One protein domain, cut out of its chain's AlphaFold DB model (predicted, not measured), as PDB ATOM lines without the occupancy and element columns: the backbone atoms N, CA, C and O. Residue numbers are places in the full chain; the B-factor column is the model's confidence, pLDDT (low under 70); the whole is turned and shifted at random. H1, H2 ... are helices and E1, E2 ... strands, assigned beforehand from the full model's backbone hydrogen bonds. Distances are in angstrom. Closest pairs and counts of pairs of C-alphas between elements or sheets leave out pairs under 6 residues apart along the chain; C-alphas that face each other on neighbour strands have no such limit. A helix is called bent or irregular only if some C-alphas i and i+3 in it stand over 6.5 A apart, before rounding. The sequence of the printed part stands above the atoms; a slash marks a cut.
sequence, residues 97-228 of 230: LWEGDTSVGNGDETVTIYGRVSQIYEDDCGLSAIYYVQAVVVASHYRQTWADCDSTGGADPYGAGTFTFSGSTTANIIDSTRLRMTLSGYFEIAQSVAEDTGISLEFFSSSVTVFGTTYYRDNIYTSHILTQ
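AT A GLANCE: This is residues 97 to 228 of the 230 residues of an uncharacterized protein of Oscillibacter valericigenes (strain DSM 18026 / NBRC 101213 / Sjm18-20) (UniProt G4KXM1). The domain is a long rod made of one strongly twisted sheet whose two sets of strands, E1 to E4 and E5 to E9, are shifted along the rod and overlap in its middle, where E5 pairs beside E3. The bent E1-E2 hairpin makes one end; the short helix H1 and the E8-E9 hairpin lie at the other. The printed part has 132 residues and runs E1 E2 E3 E4 E5 E6 E7 H1 E8 E9, mostly strand. The sheet is branched at E3, with its neighbour pairs antiparallel. The whole is loose, with a radius of gyration of the C-alphas of 18.5 A and spans of 63 by 23 by 23 A.

IN THESE COORDINATES: E1, residues 97 to 105, starts with C-alpha 97 at (51.983, -12.597, 188.090) and measures 22.4 A. E2, residues 110 to 122, is 36.2 A long, and E3, residues 128 to 140, is 34.9 A. E4 is residues 144 to 149 and E5 residues 152 to 158. E6, residues 164 to 173, measures 29.3 A, and E7, residues 178 to 190, 38.1 A. H1 is residues 191 to 196, and E8 residues 206 to 210. E9, residues 213 to 227, measures 42.9 A and ends with C-alpha 227 at (41.164, -12.582, 191.551).

HOW THE PARTS SIT: E1 to E4 form a meander, each strand the antiparallel neighbour of the one before; E5 to E7 form another. E1 bends by 64 degrees at residue 102, E2 by 55 at 114 and E3 by 61 at 134. In the hairpin E1 and E2, N 99 and O 116 are 2.8 A apart, within hydrogen-bond range. E3 has E2 on one side, with N 131 and O 119 at 2.9 A. On its other side are E4, with N 136 and O 148 at 2.8 A, and E5, with N 130 and O 156 at 2.9 A. E5 pairs with E6 through N 153 and O 169, 2.8 A. E6 and E7 have N 168 and O 184 at 2.8 A; E7 and E9, antiparallel at 169 degrees, have N 181 and O 224 at 2.9 A. E8 and E9 are a hairpin, with N 208 and O 215 at 2.8 A. The closest C-alphas of E3 and E6, Tyr 131 and Thr 169, are 6.1 A apart. H1 is on the sheet, over E7, at a height of 6.7 A, and only just stands up from it, rising 42 degrees. Every O i to N i+4 pair in H1 is within hydrogen-bond range. E1 and E9 are apart.

THE WHOLE: The two C-alphas farthest apart, Asp 108 and Gly 212, are 63.8 A from each other. The printed part has no cut and no long link; the link from H1 to E8, 9 residues, is short, and the others are tight. The mean pLDDT of the printed part is 83.4, with 13 residues under 70, among them 140 to 143.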
ATOM      1  N   LEU A  97      51.029 -11.517 187.853       64.62
ATOM      2  CA  LEU A  97      51.983 -12.597 188.090       64.62
ATOM      3  C   LEU A  97      51.969 -12.961 189.575       64.62
ATOM      4  O   LEU A  97      52.508 -12.237 190.409       64.62
ATOM      5  N   TRP A  98      51.328 -14.082 189.906       71.69
ATOM      6  CA  TRP A  98      51.630 -14.801 191.139       71.69
ATOM      7  C   TRP A  98      52.848 -15.690 190.886       71.69
ATOM      8  O   TRP A  98      52.817 -16.572 190.026       71.69
ATOM      9  N   GLU A  99      53.912 -15.459 191.642       72.06
ATOM     10  CA  GLU A  99      55.148 -16.229 191.618       72.06
ATOM     11  C   GLU A  99      55.320 -16.909 192.980       72.06
ATOM     12  O   GLU A  99      55.691 -16.274 193.967       72.06
ATOM     13  N   GLY A 100      55.004 -18.204 193.045       63.59
ATOM     14  CA  GLY A 100      55.239 -19.017 194.237       63.59
ATOM     15  C   GLY A 100      56.725 -19.339 194.396       63.59
ATOM     16  O   GLY A 100      57.353 -19.816 193.455       63.59
ATOM     17  N   ASP A 101      57.263 -19.117 195.591       69.88
ATOM     18  CA  ASP A 101      58.639 -19.459 195.970       69.88
ATOM     19  C   ASP A 101      58.669 -20.844 196.630       69.88
ATOM     20  O   ASP A 101      59.248 -21.802 196.115       69.88
ATOM     21  N   THR A 102      57.977 -20.969 197.764       70.75
ATOM     22  CA  THR A 102      58.060 -22.143 198.635       70.75
ATOM     23  C   THR A 102      56.667 -22.638 199.004       70.75
ATOM     24  O   THR A 102      55.777 -21.854 199.329       70.75
ATOM     25  N   SER A 103      56.477 -23.959 199.001       75.56
ATOM     26  CA  SER A 103      55.215 -24.602 199.376       75.56
ATOM     27  C   SER A 103      55.381 -25.565 200.551       75.56
ATOM     28  O   SER A 103      56.332 -26.347 200.578       75.56
ATOM     29  N   VAL A 104      54.420 -25.569 201.472       69.62
ATOM     30  CA  VAL A 104      54.376 -26.444 202.650       69.62
ATOM     31  C   VAL A 104      53.037 -27.180 202.678       69.62
ATOM     32  O   VAL A 104      51.980 -26.559 202.596       69.62
ATOM     33  N   GLY A 105      53.075 -28.509 202.784       71.06
ATOM     34  CA  GLY A 105      51.867 -29.311 202.993       71.06
ATOM     35  C   GLY A 105      51.382 -29.202 204.437       71.06
ATOM     36  O   GLY A 105      52.189 -29.308 205.362       71.06
ATOM     37  N   ASN A 106      50.076 -29.027 204.637       71.06
ATOM     38  CA  ASN A 106      49.504 -28.762 205.964       71.06
ATOM     39  C   ASN A 106      49.131 -30.038 206.748       71.06
ATOM     40  O   ASN A 106      48.624 -29.955 207.863       71.06
ATOM     41  N   GLY A 107      49.395 -31.226 206.193       65.38
ATOM     42  CA  GLY A 107      49.008 -32.508 206.799       65.38
ATOM     43  C   GLY A 107      47.555 -32.918 206.526       65.38
ATOM     44  O   GLY A 107      47.116 -33.958 207.013       65.38
ATOM     45  N   ASP A 108      46.841 -32.132 205.723       72.56
ATOM     46  CA  ASP A 108      45.556 -32.439 205.097       72.56
ATOM     47  C   ASP A 108      45.688 -32.379 203.556       72.56
ATOM     48  O   ASP A 108      46.790 -32.465 203.011       72.56
ATOM     49  N   GLU A 109      44.570 -32.252 202.834       69.88
ATOM     50  CA  GLU A 109      44.553 -32.111 201.368       69.88
ATOM     51  C   GLU A 109      44.906 -30.687 200.878       69.88
ATOM     52  O   GLU A 109      44.654 -30.350 199.716       69.88
ATOM     53  N   THR A 110      45.471 -29.833 201.742       70.94
ATOM     54  CA  THR A 110      45.838 -28.450 201.419       70.94
ATOM     55  C   THR A 110      47.346 -28.195 201.455       70.94
ATOM     56  O   THR A 110      48.128 -28.839 202.164       70.94
ATOM     57  N   VAL A 111      47.762 -27.214 200.657       67.88
ATOM     58  CA  VAL A 111      49.144 -26.764 200.508       67.88
ATOM     59  C   VAL A 111      49.183 -25.250 200.668       67.88
ATOM     60  O   VAL A 111      48.510 -24.524 199.938       67.88
ATOM     61  N   THR A 112      50.003 -24.770 201.595       73.88
ATOM     62  CA  THR A 112      50.306 -23.345 201.746       73.88
ATOM     63  C   THR A 112      51.445 -22.980 200.804       73.88
ATOM     64  O   THR A 112      52.489 -23.629 200.834       73.88
ATOM     65  N   ILE A 113      51.268 -21.962 199.969       74.81
ATOM     66  CA  ILE A 113      52.264 -21.484 199.008       74.81
ATOM     67  C   ILE A 113      52.590 -20.032 199.350       74.81
ATOM     68  O   ILE A 113      51.718 -19.164 199.308       74.81
ATOM     69  N   TYR A 114      53.850 -19.783 199.680       78.31
ATOM     70  CA  TYR A 114      54.414 -18.453 199.879       78.31
ATOM     71  C   TYR A 114      54.953 -17.946 198.551       78.31
ATOM     72  O   TYR A 114      55.540 -18.715 197.785       78.31
ATOM     73  N   GLY A 115      54.773 -16.665 198.276       81.44
ATOM     74  CA  GLY A 115      55.217 -16.099 197.019       81.44
ATOM     75  C   GLY A 115      54.995 -14.606 196.938       81.44
ATOM     76  O   GLY A 115      54.681 -13.932 197.916       81.44
ATOM     77  N   ARG A 116      55.133 -14.094 195.726       85.94
ATOM     78  CA  ARG A 116      54.957 -12.686 195.415       85.94
ATOM     79  C   ARG A 116      53.861 -12.529 194.385       85.94
ATOM     80  O   ARG A 116      53.771 -13.294 193.430       85.94
ATOM     81  N   VAL A 117      53.053 -11.500 194.565       86.06
ATOM     82  CA  VAL A 117      52.141 -11.013 193.540       86.06
ATOM     83  C   VAL A 117      52.690  -9.709 192.983       86.06
ATOM     84  O   VAL A 117      53.113  -8.840 193.745       86.06
ATOM     85  N   SER A 118      52.703  -9.576 191.663       88.81
ATOM     86  CA  SER A 118      53.117  -8.353 190.982       88.81
ATOM     87  C   SER A 118      52.133  -7.948 189.898       88.81
ATOM     88  O   SER A 118      51.523  -8.810 189.266       88.81
ATOM     89  N   GLN A 119      52.049  -6.640 189.672       85.75
ATOM     90  CA  GLN A 119      51.261  -6.002 188.631       85.75
ATOM     91  C   GLN A 119      52.097  -4.938 187.915       85.75
ATOM     92  O   GLN A 119      52.980  -4.326 188.513       85.75
ATOM     93  N   ILE A 120      51.824  -4.726 186.628       89.38
ATOM     94  CA  ILE A 120      52.427  -3.645 185.840       89.38
ATOM     95  C   ILE A 120      51.393  -2.526 185.673       89.38
ATOM     96  O   ILE A 120      50.223  -2.787 185.370       89.38
ATOM     97  N   TYR A 121      51.822  -1.292 185.924       86.94
ATOM     98  CA  TYR A 121      51.129  -0.063 185.547       86.94
ATOM     99  C   TYR A 121      51.854   0.544 184.348       86.94
ATOM    100  O   TYR A 121      53.079   0.662 184.382       86.94
ATOM    101  N   GLU A 122      51.093   0.918 183.328       88.00
ATOM    102  CA  GLU A 122      51.563   1.659 182.160       88.00
ATOM    103  C   GLU A 122      50.835   3.000 182.149       88.00
ATOM    104  O   GLU A 122      49.615   3.047 182.318       88.00
ATOM    105  N   ASP A 123      51.610   4.067 182.023       83.50
ATOM    106  CA  ASP A 123      51.137   5.438 181.993       83.50
ATOM    107  C   ASP A 123      50.807   5.891 180.569       83.50
ATOM    108  O   ASP A 123      51.275   5.295 179.597       83.50
ATOM    109  N   ASP A 124      50.067   6.991 180.427       79.56
ATOM    110  CA  ASP A 124      49.667   7.508 179.112       79.56
ATOM    111  C   ASP A 124      50.871   7.932 178.246       79.56
ATOM    112  O   ASP A 124      50.806   7.882 177.016       79.56
ATOM    113  N   CYS A 125      51.999   8.296 178.870       72.06
ATOM    114  CA  CYS A 125      53.262   8.570 178.176       72.06
ATOM    115  C   CYS A 125      54.039   7.307 177.746       72.06
ATOM    116  O   CYS A 125      55.115   7.425 177.155       72.06
ATOM    117  N   GLY A 126      53.541   6.106 178.059       77.69
ATOM    118  CA  GLY A 126      54.201   4.823 177.794       77.69
ATOM    119  C   GLY A 126      55.262   4.424 178.828       77.69
ATOM    120  O   GLY A 126      55.872   3.360 178.707       77.69
ATOM    121  N   LEU A 127      55.498   5.242 179.864       84.69
ATOM    122  CA  LEU A 127      56.342   4.850 180.995       84.69
ATOM    123  C   LEU A 127      55.637   3.784 181.834       84.69
ATOM    124  O   LEU A 127      54.420   3.800 181.994       84.69
ATOM    125  N   SER A 128      56.399   2.836 182.375       89.19
ATOM    126  CA  SER A 128      55.832   1.696 183.098       89.19
ATOM    127  C   SER A 128      56.536   1.433 184.425       89.19
ATOM    128  O   SER A 128      57.733   1.680 184.588       89.19
ATOM    129  N   ALA A 129      55.781   0.907 185.389       88.88
ATOM    130  CA  ALA A 129      56.272   0.495 186.699       88.88
ATOM    131  C   ALA A 129      55.702  -0.876 187.067       88.88
ATOM    132  O   ALA A 129      54.514  -1.144 186.876       88.88
ATOM    133  N   ILE A 130      56.549  -1.738 187.624       90.88
ATOM    134  CA  ILE A 130      56.138  -3.008 188.218       90.88
ATOM    135  C   ILE A 130      56.035  -2.822 189.721       90.88
ATOM    136  O   ILE A 130      56.909  -2.238 190.353       90.88
ATOM    137  N   TYR A 131      54.963  -3.327 190.309       91.50
ATOM    138  CA  TYR A 131      54.669  -3.123 191.713       91.50
ATOM    139  C   TYR A 131      54.169  -4.422 192.333       91.50
ATOM    140  O   TYR A 131      53.446  -5.187 191.694       91.50
ATOM    141  N   TYR A 132      54.643  -4.737 193.536       92.06
ATOM    142  CA  TYR A 132      54.551  -6.087 194.087       92.06
ATOM    143  C   TYR A 132      54.441  -6.123 195.605       92.06
ATOM    144  O   TYR A 132      54.939  -5.240 196.300       92.06
ATOM    145  N   VAL A 133      53.846  -7.200 196.118       93.00
ATOM    146  CA  VAL A 133      53.829  -7.545 197.547       93.00
ATOM    147  C   VAL A 133      54.077  -9.039 197.736       93.00
ATOM    148  O   VAL A 133      53.754  -9.846 196.861       93.00
ATOM    149  N   GLN A 134      54.646  -9.418 198.880       91.56
ATOM    150  CA  GLN A 134      54.641 -10.817 199.302       91.56
ATOM    151  C   GLN A 134      53.216 -11.200 199.701       91.56
ATOM    152  O   GLN A 134      52.491 -10.413 200.314       91.56
ATOM    153  N   ALA A 135      52.798 -12.401 199.335       87.94
ATOM    154  CA  ALA A 135      51.508 -12.939 199.711       87.94
ATOM    155  C   ALA A 135      51.585 -14.451 199.914       87.94
ATOM    156  O   ALA A 135      52.577 -15.111 199.601       87.94
ATOM    157  N   VAL A 136      50.527 -14.993 200.500       85.12
ATOM    158  CA  VAL A 136      50.391 -16.403 200.836       85.12
ATOM    159  C   VAL A 136      49.049 -16.878 200.322       85.12
ATOM    160  O   VAL A 136      48.012 -16.260 200.583       85.12
ATOM    161  N   VAL A 137      49.062 -18.001 199.612       82.56
ATOM    162  CA  VAL A 137      47.846 -18.689 199.187       82.56
ATOM    163  C   VAL A 137      47.759 -20.063 199.827       82.56
ATOM    164  O   VAL A 137      48.762 -20.749 200.010       82.56
ATOM    165  N   VAL A 138      46.541 -20.490 200.131       75.88
ATOM    166  CA  VAL A 138      46.238 -21.875 200.482       75.88
ATOM    167  C   VAL A 138      45.540 -22.509 199.291       75.88
ATOM    168  O   VAL A 138      44.456 -22.081 198.880       75.88
ATOM    169  N   ALA A 139      46.195 -23.514 198.722       74.19
ATOM    170  CA  ALA A 139      45.701 -24.325 197.628       74.19
ATOM    171  C   ALA A 139      45.122 -25.641 198.159       74.19
ATOM    172  O   ALA A 139      45.644 -26.249 199.087       74.19
ATOM    173  N   SER A 140      44.050 -26.099 197.533       65.44
ATOM    174  CA  SER A 140      43.403 -27.395 197.743       65.44
ATOM    175  C   SER A 140      43.167 -28.051 196.385       65.44
ATOM    176  O   SER A 140      43.387 -27.425 195.347       65.44
ATOM    177  N   HIS A 141      42.661 -29.285 196.373       53.81
ATOM    178  CA  HIS A 141      42.395 -30.032 195.138       53.81
ATOM    179  C   HIS A 141      41.516 -29.284 194.114       53.81
ATOM    180  O   HIS A 141      41.590 -29.567 192.921       53.81
ATOM    181  N   TYR A 142      40.703 -28.322 194.566       53.41
ATOM    182  CA  TYR A 142      39.757 -27.605 193.711       53.41
ATOM    183  C   TYR A 142      39.945 -26.090 193.682       53.41
ATOM    184  O   TYR A 142      39.350 -25.453 192.821       53.41
ATOM    185  N   ARG A 143      40.699 -25.494 194.620       65.44
ATOM    186  CA  ARG A 143      40.670 -24.036 194.854       65.44
ATOM    187  C   ARG A 143      41.989 -23.474 195.342       65.44
ATOM    188  O   ARG A 143      42.677 -24.138 196.115       65.44
ATOM    189  N   GLN A 144      42.260 -22.221 194.990       70.19
ATOM    190  CA  GLN A 144      43.269 -21.390 195.644       70.19
ATOM    191  C   GLN A 144      42.599 -20.214 196.340       70.19
ATOM    192  O   GLN A 144      41.676 -19.602 195.803       70.19
ATOM    193  N   THR A 145      43.063 -19.906 197.546       79.50
ATOM    194  CA  THR A 145      42.537 -18.796 198.339       79.50
ATOM    195  C   THR A 145      43.662 -17.963 198.919       79.50
ATOM    196  O   THR A 145      44.688 -18.515 199.311       79.50
ATOM    197  N   TRP A 146      43.476 -16.648 198.982       84.12
ATOM    198  CA  TRP A 146      44.387 -15.766 199.704       84.12
ATOM    199  C   TRP A 146      44.290 -16.048 201.199       84.12
ATOM    200  O   TRP A 146      43.196 -16.062 201.763       84.12
ATOM    201  N   ALA A 147      45.439 -16.275 201.823       85.50
ATOM    202  CA  ALA A 147      45.551 -16.517 203.254       85.50
ATOM    203  C   ALA A 147      46.181 -15.327 203.978       85.50
ATOM    204  O   ALA A 147      45.710 -14.961 205.050       85.50
ATOM    205  N   ASP A 148      47.206 -14.716 203.380       90.94
ATOM    206  CA  ASP A 148      47.875 -13.543 203.939       90.94
ATOM    207  C   ASP A 148      48.543 -12.698 202.841       90.94
ATOM    208  O   ASP A 148      48.799 -13.186 201.736       90.94
ATOM    209  N   CYS A 149      48.814 -11.428 203.133       91.81
ATOM    210  CA  CYS A 149      49.670 -10.577 202.315       91.81
ATOM    211  C   CYS A 149      50.374  -9.511 203.149       91.81
ATOM    212  O   CYS A 149      49.781  -8.910 204.049       91.81
ATOM    213  N   ASP A 150      51.606  -9.186 202.764       93.38
ATOM    214  CA  ASP A 150      52.290  -8.027 203.316       93.38
ATOM    215  C   ASP A 150      51.508  -6.763 202.956       93.38
ATOM    216  O   ASP A 150      51.215  -6.482 201.791       93.38
ATOM    217  N   SER A 151      51.182  -5.968 203.976       92.31
ATOM    218  CA  SER A 151      50.427  -4.721 203.794       92.31
ATOM    219  C   SER A 151      51.164  -3.677 202.948       92.31
ATOM    220  O   SER A 151      50.538  -2.763 202.409       92.31
ATOM    221  N   THR A 152      52.482  -3.824 202.808       95.12
ATOM    222  CA  THR A 152      53.377  -2.939 202.063       95.12
ATOM    223  C   THR A 152      54.313  -3.753 201.185       95.12
ATOM    224  O   THR A 152      54.804  -4.795 201.610       95.12
ATOM    225  N   GLY A 153      54.649  -3.235 200.010       92.81
ATOM    226  CA  GLY A 153      55.674  -3.821 199.158       92.81
ATOM    227  C   GLY A 153      56.353  -2.803 198.255       92.81
ATOM    228  O   GLY A 153      56.246  -1.591 198.457       92.81
ATOM    229  N   GLY A 154      57.101  -3.319 197.288       92.38
ATOM    230  CA  GLY A 154      57.965  -2.526 196.425       92.38
ATOM    231  C   GLY A 154      57.274  -2.075 195.148       92.38
ATOM    232  O   GLY A 154      56.222  -2.595 194.761       92.38
ATOM    233  N   ALA A 155      57.888  -1.097 194.498       92.88
ATOM    234  CA  ALA A 155      57.576  -0.717 193.138       92.88
ATOM    235  C   ALA A 155      58.849  -0.201 192.465       92.88
ATOM    236  O   ALA A 155      59.595   0.573 193.060       92.88
ATOM    237  N   ASP A 156      59.083  -0.649 191.239       89.69
ATOM    238  CA  ASP A 156      60.311  -0.427 190.490       89.69
ATOM    239  C   ASP A 156      59.965   0.017 189.057       89.69
ATOM    240  O   ASP A 156      58.924  -0.386 188.521       89.69
ATOM    241  N   PRO A 157      60.807   0.842 188.407       87.56
ATOM    242  CA  PRO A 157      60.626   1.160 186.995       87.56
ATOM    243  C   PRO A 157      60.667  -0.124 186.159       87.56
ATOM    244  O   PRO A 157      61.459  -1.033 186.419       87.56
ATOM    245  N   TYR A 158      59.806  -0.201 185.149       85.25
ATOM    246  CA  TYR A 158      59.652  -1.375 184.301       85.25
ATOM    247  C   TYR A 158      59.813  -1.003 182.825       85.25
ATOM    248  O   TYR A 158      59.229  -0.034 182.353       85.25
ATOM    249  N   GLY A 159      60.593  -1.797 182.090       75.88
ATOM    250  CA  GLY A 159      60.914  -1.543 180.685       75.88
ATOM    251  C   GLY A 159      62.277  -0.876 180.475       75.88
ATOM    252  O   GLY A 159      63.089  -0.768 181.392       75.88
ATOM    253  N   ALA A 160      62.549  -0.491 179.229       63.22
ATOM    254  CA  ALA A 160      63.786   0.174 178.830       63.22
ATOM    255  C   ALA A 160      63.545   1.680 178.670       63.22
ATOM    256  O   ALA A 160      62.558   2.086 178.066       63.22
ATOM    257  N   GLY A 161      64.459   2.505 179.179       70.62
ATOM    258  CA  GLY A 161      64.396   3.958 179.032       70.62
ATOM    259  C   GLY A 161      65.192   4.687 180.110       70.62
ATOM    260  O   GLY A 161      65.499   4.125 181.160       70.62
ATOM    261  N   THR A 162      65.524   5.950 179.848       81.31
ATOM    262  CA  THR A 162      66.220   6.823 180.805       81.31
ATOM    263  C   THR A 162      65.188   7.639 181.581       81.31
ATOM    264  O   THR A 162      65.037   8.842 181.380       81.31
ATOM    265  N   PHE A 163      64.448   6.964 182.455       85.50
ATOM    266  CA  PHE A 163      63.502   7.571 183.389       85.50
ATOM    267  C   PHE A 163      63.665   6.935 184.767       85.50
ATOM    268  O   PHE A 163      64.333   5.912 184.933       85.50
ATOM    269  N   THR A 164      63.055   7.548 185.770       90.69
ATOM    270  CA  THR A 164      63.006   7.008 187.125       90.69
ATOM    271  C   THR A 164      61.565   6.868 187.579       90.69
ATOM    272  O   THR A 164      60.678   7.597 187.135       90.69
ATOM    273  N   PHE A 165      61.336   5.912 188.470       92.06
ATOM    274  CA  PHE A 165      60.084   5.773 189.191       92.06
ATOM    275  C   PHE A 165      60.397   5.728 190.682       92.06
ATOM    276  O   PHE A 165      61.299   5.005 191.107       92.06
ATOM    277  N   SER A 166      59.662   6.505 191.474       92.75
ATOM    278  CA  SER A 166      59.726   6.453 192.932       92.75
ATOM    279  C   SER A 166      58.330   6.223 193.475       92.75
ATOM    280  O   SER A 166      57.434   7.041 193.273       92.75
ATOM    281  N   GLY A 167      58.127   5.101 194.156       93.31
ATOM    282  CA  GLY A 167      56.815   4.741 194.661       93.31
ATOM    283  C   GLY A 167      56.841   3.554 195.602       93.31
ATOM    284  O   GLY A 167      57.889   3.013 195.947       93.31
ATOM    285  N   SER A 168      55.651   3.168 196.035       93.75
ATOM    286  CA  SER A 168      55.423   2.026 196.908       93.75
ATOM    287  C   SER A 168      54.090   1.369 196.591       93.75
ATOM    288  O   SER A 168      53.192   1.977 195.995       93.75
ATOM    289  N   THR A 169      53.964   0.124 197.035       95.12
ATOM    290  CA  THR A 169      52.720  -0.631 196.944       95.12
ATOM    291  C   THR A 169      52.148  -0.841 198.326       95.12
ATOM    292  O   THR A 169      52.879  -1.139 199.270       95.12
ATOM    293  N   THR A 170      50.829  -0.771 198.438       96.06
ATOM    294  CA  THR A 170      50.099  -1.329 199.579       96.06
ATOM    295  C   THR A 170      49.181  -2.443 199.108       96.06
ATOM    296  O   THR A 170      48.710  -2.417 197.969       96.06
ATOM    297  N   ALA A 171      48.918  -3.424 199.965       94.00
ATOM    298  CA  ALA A 171      47.997  -4.503 199.646       94.00
ATOM    299  C   ALA A 171      47.071  -4.859 200.802       94.00
ATOM    300  O   ALA A 171      47.369  -4.639 201.977       94.00
ATOM    301  N   ASN A 172      45.903  -5.386 200.443       95.12
ATOM    302  CA  ASN A 172      44.908  -5.853 201.390       95.12
ATOM    303  C   ASN A 172      44.064  -6.975 200.769       95.12
ATOM    304  O   ASN A 172      43.570  -6.844 199.645       95.12
ATOM    305  N   ILE A 173      43.871  -8.060 201.516       93.75
ATOM    306  CA  ILE A 173      42.941  -9.128 201.146       93.75
ATOM    307  C   ILE A 173      41.511  -8.642 201.388       93.75
ATOM    308  O   ILE A 173      41.116  -8.383 202.522       93.75
ATOM    309  N   ILE A 174      40.723  -8.552 200.316       92.62
ATOM    310  CA  ILE A 174      39.301  -8.196 200.392       92.62
ATOM    311  C   ILE A 174      38.494  -9.404 200.877       92.62
ATOM    312  O   ILE A 174      37.621  -9.273 201.732       92.62
ATOM    313  N   ASP A 175      38.761 -10.571 200.291       89.69
ATOM    314  CA  ASP A 175      38.166 -11.854 200.658       89.69
ATOM    315  C   ASP A 175      39.057 -13.015 200.189       89.69
ATOM    316  O   ASP A 175      40.130 -12.811 199.622       89.69
ATOM    317  N   SER A 176      38.594 -14.249 200.395       83.62
ATOM    318  CA  SER A 176      39.356 -15.455 200.070       83.62
ATOM    319  C   SER A 176      39.791 -15.563 198.606       83.62
ATOM    320  O   SER A 176      40.711 -16.319 198.328       83.62
ATOM    321  N   THR A 177      39.156 -14.870 197.657       81.31
ATOM    322  CA  THR A 177      39.535 -14.921 196.236       81.31
ATOM    323  C   THR A 177      40.065 -13.596 195.707       81.31
ATOM    324  O   THR A 177      40.679 -13.594 194.642       81.31
ATOM    325  N   ARG A 178      39.899 -12.481 196.426       86.19
ATOM    326  CA  ARG A 178      40.276 -11.143 195.950       86.19
ATOM    327  C   ARG A 178      41.306 -10.452 196.834       86.19
ATOM    328  O   ARG A 178      41.087 -10.249 198.026       86.19
ATOM    329  N   LEU A 179      42.373  -9.974 196.201       86.38
ATOM    330  CA  LEU A 179      43.414  -9.145 196.809       86.38
ATOM    331  C   LEU A 179      43.480  -7.805 196.074       86.38
ATOM    332  O   LEU A 179      43.513  -7.761 194.846       86.38
ATOM    333  N   ARG A 180      43.475  -6.700 196.821       92.25
ATOM    334  CA  ARG A 180      43.668  -5.353 196.279       92.25
ATOM    335  C   ARG A 180      45.116  -4.941 196.458       92.25
ATOM    336  O   ARG A 180      45.612  -4.979 197.577       92.25
ATOM    337  N   MET A 181      45.732  -4.456 195.389       93.56
ATOM    338  CA  MET A 181      47.004  -3.740 195.425       93.56
ATOM    339  C   MET A 181      46.763  -2.280 195.056       93.56
ATOM    340  O   MET A 181      45.955  -1.994 194.176       93.56
ATOM    341  N   THR A 182      47.447  -1.361 195.725       94.81
ATOM    342  CA  THR A 182      47.405   0.072 195.422       94.81
ATOM    343  C   THR A 182      48.826   0.563 195.210       94.81
ATOM    344  O   THR A 182      49.653   0.447 196.114       94.81
ATOM    345  N   LEU A 183      49.092   1.101 194.024       95.31
ATOM    346  CA  LEU A 183      50.348   1.746 193.666       95.31
ATOM    347  C   LEU A 183      50.228   3.243 193.940       95.31
ATOM    348  O   LEU A 183      49.271   3.881 193.496       95.31
ATOM    349  N   SER A 184      51.217   3.802 194.632       95.62
ATOM    350  CA  SER A 184      51.381   5.246 194.765       95.62
ATOM    351  C   SER A 184      52.832   5.636 194.531       95.62
ATOM    352  O   SER A 184      53.740   5.007 195.073       95.62
ATOM    353  N   GLY A 185      53.057   6.671 193.731       94.31
ATOM    354  CA  GLY A 185      54.397   7.132 193.396       94.31
ATOM    355  C   GLY A 185      54.379   8.195 192.314       94.31
ATOM    356  O   GLY A 185      53.354   8.835 192.086       94.31
ATOM    357  N   TYR A 186      55.508   8.370 191.643       92.50
ATOM    358  CA  TYR A 186      55.610   9.233 190.478       92.50
ATOM    359  C   TYR A 186      56.674   8.745 189.494       92.50
ATOM    360  O   TYR A 186      57.709   8.203 189.901       92.50
ATOM    361  N   PHE A 187      56.433   8.983 188.204       90.75
ATOM    362  CA  PHE A 187      57.478   8.942 187.182       90.75
ATOM    363  C   PHE A 187      58.220  10.267 187.137       90.75
ATOM    364  O   PHE A 187      57.634  11.327 187.347       90.75
ATOM    365  N   GLU A 188      59.510  10.209 186.830       90.88
ATOM    366  CA  GLU A 188      60.333  11.385 186.591       90.88
ATOM    367  C   GLU A 188      61.296  11.134 185.425       90.88
ATOM    368  O   GLU A 188      62.069  10.172 185.430       90.88
ATOM    369  N   ILE A 189      61.260  12.024 184.434       88.25
ATOM    370  CA  ILE A 189      62.120  12.003 183.246       88.25
ATOM    371  C   ILE A 189      62.699  13.400 183.007       88.25
ATOM    372  O   ILE A 189      62.011  14.403 183.181       88.25
ATOM    373  N   ALA A 190      63.978  13.496 182.641       90.50
ATOM    374  CA  ALA A 190      64.574  14.787 182.304       90.50
ATOM    375  C   ALA A 190      63.934  15.341 181.023       90.50
ATOM    376  O   ALA A 190      63.760  14.601 180.058       90.50
ATOM    377  N   GLN A 191      63.640  16.643 180.989       86.94
ATOM    378  CA  GLN A 191      63.002  17.311 179.850       86.94
ATOM    379  C   GLN A 191      63.739  17.031 178.536       86.94
ATOM    380  O   GLN A 191      63.099  16.687 177.552       86.94
ATOM    381  N   SER A 192      65.073  17.110 178.534       86.94
ATOM    382  CA  SER A 192      65.873  16.832 177.338       86.94
ATOM    383  C   SER A 192      65.660  15.411 176.811       86.94
ATOM    384  O   SER A 192      65.545  15.206 175.615       86.94
ATOM    385  N   VAL A 193      65.545  14.429 177.711       86.06
ATOM    386  CA  VAL A 193      65.308  13.027 177.343       86.06
ATOM    387  C   VAL A 193      63.875  12.832 176.845       86.06
ATOM    388  O   VAL A 193      63.658  12.100 175.884       86.06
ATOM    389  N   ALA A 194      62.896  13.477 177.482       78.56
ATOM    390  CA  ALA A 194      61.506  13.426 177.040       78.56
ATOM    391  C   ALA A 194      61.360  14.011 175.624       78.56
ATOM    392  O   ALA A 194      60.788  13.368 174.749       78.56
ATOM    393  N   GLU A 195      61.966  15.172 175.367       79.31
ATOM    394  CA  GLU A 195      61.983  15.807 174.046       79.31
ATOM    395  C   GLU A 195      62.678  14.929 172.992       79.31
ATOM    396  O   GLU A 195      62.114  14.717 171.918       79.31
ATOM    397  N   ASP A 196      63.835  14.340 173.318       82.00
ATOM    398  CA  ASP A 196      64.570  13.427 172.425       82.00
ATOM    399  C   ASP A 196      63.778  12.150 172.086       82.00
ATOM    400  O   ASP A 196      63.980  11.543 171.033       82.00
ATOM    401  N   THR A 197      62.869  11.732 172.970       74.44
ATOM    402  CA  THR A 197      62.028  10.533 172.803       74.44
ATOM    403  C   THR A 197      60.625  10.841 172.277       74.44
ATOM    404  O   THR A 197      59.822   9.925 172.101       74.44
ATOM    405  N   GLY A 198      60.324  12.109 171.974       76.69
ATOM    406  CA  GLY A 198      59.019  12.543 171.471       76.69
ATOM    407  C   GLY A 198      57.908  12.561 172.529       76.69
ATOM    408  O   GLY A 198      56.733  12.653 172.179       76.69
ATOM    409  N   ILE A 199      58.263  12.484 173.810       75.62
ATOM    410  CA  ILE A 199      57.337  12.534 174.936       75.62
ATOM    411  C   ILE A 199      57.083  14.001 175.320       75.62
ATOM    412  O   ILE A 199      57.988  14.744 175.700       75.62
ATOM    413  N   SER A 200      55.821  14.417 175.235       72.06
ATOM    414  CA  SER A 200      55.374  15.782 175.529       72.06
ATOM    415  C   SER A 200      55.059  15.983 177.017       72.06
ATOM    416  O   SER A 200      54.606  15.065 177.700       72.06
ATOM    417  N   LEU A 201      55.238  17.212 177.517       75.06
ATOM    418  CA  LEU A 201      54.854  17.596 178.884       75.06
ATOM    419  C   LEU A 201      53.354  17.384 179.149       75.06
ATOM    420  O   LEU A 201      52.966  17.218 180.297       75.06
ATOM    421  N   GLU A 202      52.510  17.387 178.116       78.06
ATOM    422  CA  GLU A 202      51.057  17.214 178.267       78.06
ATOM    423  C   GLU A 202      50.651  15.868 178.886       78.06
ATOM    424  O   GLU A 202      49.561  15.764 179.442       78.06
ATOM    425  N   PHE A 203      51.538  14.871 178.829       75.44
ATOM    426  CA  PHE A 203      51.347  13.575 179.472       75.44
ATOM    427  C   PHE A 203      51.777  13.553 180.945       75.44
ATOM    428  O   PHE A 203      51.686  12.515 181.584       75.44
ATOM    429  N   PHE A 204      52.268  14.671 181.491       79.50
ATOM    430  CA  PHE A 204      52.745  14.754 182.867       79.50
ATOM    431  C   PHE A 204      51.960  15.789 183.664       79.50
ATOM    432  O   PHE A 204      51.708  16.910 183.223       79.50
ATOM    433  N   SER A 205      51.666  15.440 184.913       82.94
ATOM    434  CA  SER A 205      51.012  16.320 185.882       82.94
ATOM    435  C   SER A 205      51.754  17.640 186.120       82.94
ATOM    436  O   SER A 205      51.141  18.645 186.480       82.94
ATOM    437  N   SER A 206      53.087  17.638 186.028       85.69
ATOM    438  CA  SER A 206      53.912  18.785 186.409       85.69
ATOM    439  C   SER A 206      55.318  18.739 185.815       85.69
ATOM    440  O   SER A 206      55.783  17.705 185.340       85.69
ATOM    441  N   SER A 207      56.033  19.858 185.917       88.25
ATOM    442  CA  SER A 207      57.481  19.908 185.739       88.25
ATOM    443  C   SER A 207      58.160  20.511 186.969       88.25
ATOM    444  O   SER A 207      57.598  21.358 187.666       88.25
ATOM    445  N   VAL A 208      59.373  20.045 187.265       87.62
ATOM    446  CA  VAL A 208      60.178  20.485 188.409       87.62
ATOM    447  C   VAL A 208      61.607  20.729 187.942       87.62
ATOM    448  O   VAL A 208      62.197  19.878 187.286       87.62
ATOM    449  N   THR A 209      62.194  21.869 188.304       90.38
ATOM    450  CA  THR A 209      63.597  22.172 187.992       90.38
ATOM    451  C   THR A 209      64.470  21.991 189.229       90.38
ATOM    452  O   THR A 209      64.247  22.626 190.260       90.38
ATOM    453  N   VAL A 210      65.496  21.149 189.118       85.31
ATOM    454  CA  VAL A 210      66.447  20.834 190.188       85.31
ATOM    455  C   VAL A 210      67.862  21.081 189.672       85.31
ATOM    456  O   VAL A 210      68.269  20.512 188.666       85.31
ATOM    457  N   PHE A 211      68.607  21.969 190.337       86.19
ATOM    458  CA  PHE A 211      69.993  22.329 189.985       86.19
ATOM    459  C   PHE A 211      70.225  22.672 188.497       86.19
ATOM    460  O   PHE A 211      71.295  22.414 187.955       86.19
ATOM    461  N   GLY A 212      69.233  23.289 187.844       85.00
ATOM    462  CA  GLY A 212      69.315  23.707 186.439       85.00
ATOM    463  C   GLY A 212      68.820  22.675 185.422       85.00
ATOM    464  O   GLY A 212      68.710  23.015 184.249       85.00
ATOM    465  N   THR A 213      68.456  21.466 185.857       87.25
ATOM    466  CA  THR A 213      67.808  20.454 185.009       87.25
ATOM    467  C   THR A 213      66.307  20.443 185.273       87.25
ATOM    468  O   THR A 213      65.882  20.325 186.423       87.25
ATOM    469  N   THR A 214      65.498  20.564 184.222       89.88
ATOM    470  CA  THR A 214      64.039  20.409 184.308       89.88
ATOM    471  C   THR A 214      63.662  18.949 184.112       89.88
ATOM    472  O   THR A 214      64.164  18.290 183.205       89.88
ATOM    473  N   TYR A 215      62.758  18.463 184.952       88.81
ATOM    474  CA  TYR A 215      62.187  17.129 184.897       88.81
ATOM    475  C   TYR A 215      60.678  17.222 184.714       88.81
ATOM    476  O   TYR A 215      60.031  18.075 185.324       88.81
ATOM    477  N   TYR A 216      60.116  16.342 183.895       88.50
ATOM    478  CA  TYR A 216      58.679  16.117 183.808       88.50
ATOM    479  C   TYR A 216      58.301  15.032 184.811       88.50
ATOM    480  O   TYR A 216      58.996  14.018 184.922       88.50
ATOM    481  N   ARG A 217      57.244  15.283 185.587       90.56
ATOM    482  CA  ARG A 217      56.810  14.420 186.683       90.56
ATOM    483  C   ARG A 217      55.317  14.171 186.627       90.56
ATOM    484  O   ARG A 217      54.532  15.122 186.620       90.56
ATOM    485  N   ASP A 218      54.958  12.897 186.692       88.38
ATOM    486  CA  ASP A 218      53.571  12.464 186.743       88.38
ATOM    487  C   ASP A 218      53.298  11.641 187.996       88.38
ATOM    488  O   ASP A 218      54.063  10.734 188.323       88.38
ATOM    489  N   ASN A 219      52.258  12.019 188.741       90.31
ATOM    490  CA  ASN A 219      51.924  11.383 190.011       90.31
ATOM    491  C   ASN A 219      50.893  10.289 189.786       90.31
ATOM    492  O   ASN A 219      49.822  10.531 189.239       90.31
ATOM    493  N   ILE A 220      51.166   9.117 190.340       90.94
ATOM    494  CA  ILE A 220      50.341   7.937 190.148       90.94
ATOM    495  C   ILE A 220      49.693   7.558 191.463       90.94
ATOM    496  O   ILE A 220      50.338   7.447 192.510       90.94
ATOM    497  N   TYR A 221      48.392   7.312 191.380       92.50
ATOM    498  CA  TYR A 221      47.630   6.641 192.412       92.50
ATOM    499  C   TYR A 221      46.591   5.747 191.744       92.50
ATOM    500  O   TYR A 221      45.587   6.223 191.215       92.50
ATOM    501  N   THR A 222      46.835   4.439 191.750       91.62
ATOM    502  CA  THR A 222      45.955   3.465 191.098       91.62
ATOM    503  C   THR A 222      45.789   2.218 191.949       91.62
ATOM    504  O   THR A 222      46.644   1.891 192.772       91.62
ATOM    505  N   SER A 223      44.678   1.510 191.759       90.56
ATOM    506  CA  SER A 223      44.386   0.270 192.474       90.56
ATOM    507  C   SER A 223      44.006  -0.846 191.514       90.56
ATOM    508  O   SER A 223      43.185  -0.641 190.621       90.56
ATOM    509  N   HIS A 224      44.528  -2.042 191.761       88.12
ATOM    510  CA  HIS A 224      44.236  -3.248 191.002       88.12
ATOM    511  C   HIS A 224      43.649  -4.332 191.911       88.12
ATOM    512  O   HIS A 224      44.078  -4.491 193.055       88.12
ATOM    513  N   ILE A 225      42.652  -5.072 191.415       86.25
ATOM    514  CA  ILE A 225      42.057  -6.210 192.127       86.25
ATOM    515  C   ILE A 225      42.455  -7.495 191.411       86.25
ATOM    516  O   ILE A 225      41.982  -7.775 190.311       86.25
ATOM    517  N   LEU A 226      43.268  -8.299 192.086       81.38
ATOM    518  CA  LEU A 226      43.606  -9.647 191.664       81.38
ATOM    519  C   LEU A 226      42.553 -10.632 192.143       81.38
ATOM    520  O   LEU A 226      42.165 -10.610 193.310       81.38
ATOM    521  N   THR A 227      42.133 -11.524 191.248       79.19
ATOM    522  CA  THR A 227      41.164 -12.582 191.551       79.19
ATOM    523  C   THR A 227      41.800 -13.950 191.327       79.19
ATOM    524  O   THR A 227      42.282 -14.227 190.231       79.19
ATOM    525  N   GLN A 228      41.794 -14.798 192.353       67.06
ATOM    526  CA  GLN A 228      42.181 -16.203 192.251       67.06
ATOM    527  C   GLN A 228      41.045 -17.026 191.641       67.06
ATOM    528  O   GLN A 228      39.865 -16.750 191.874       67.06
TER     529      GLN A 228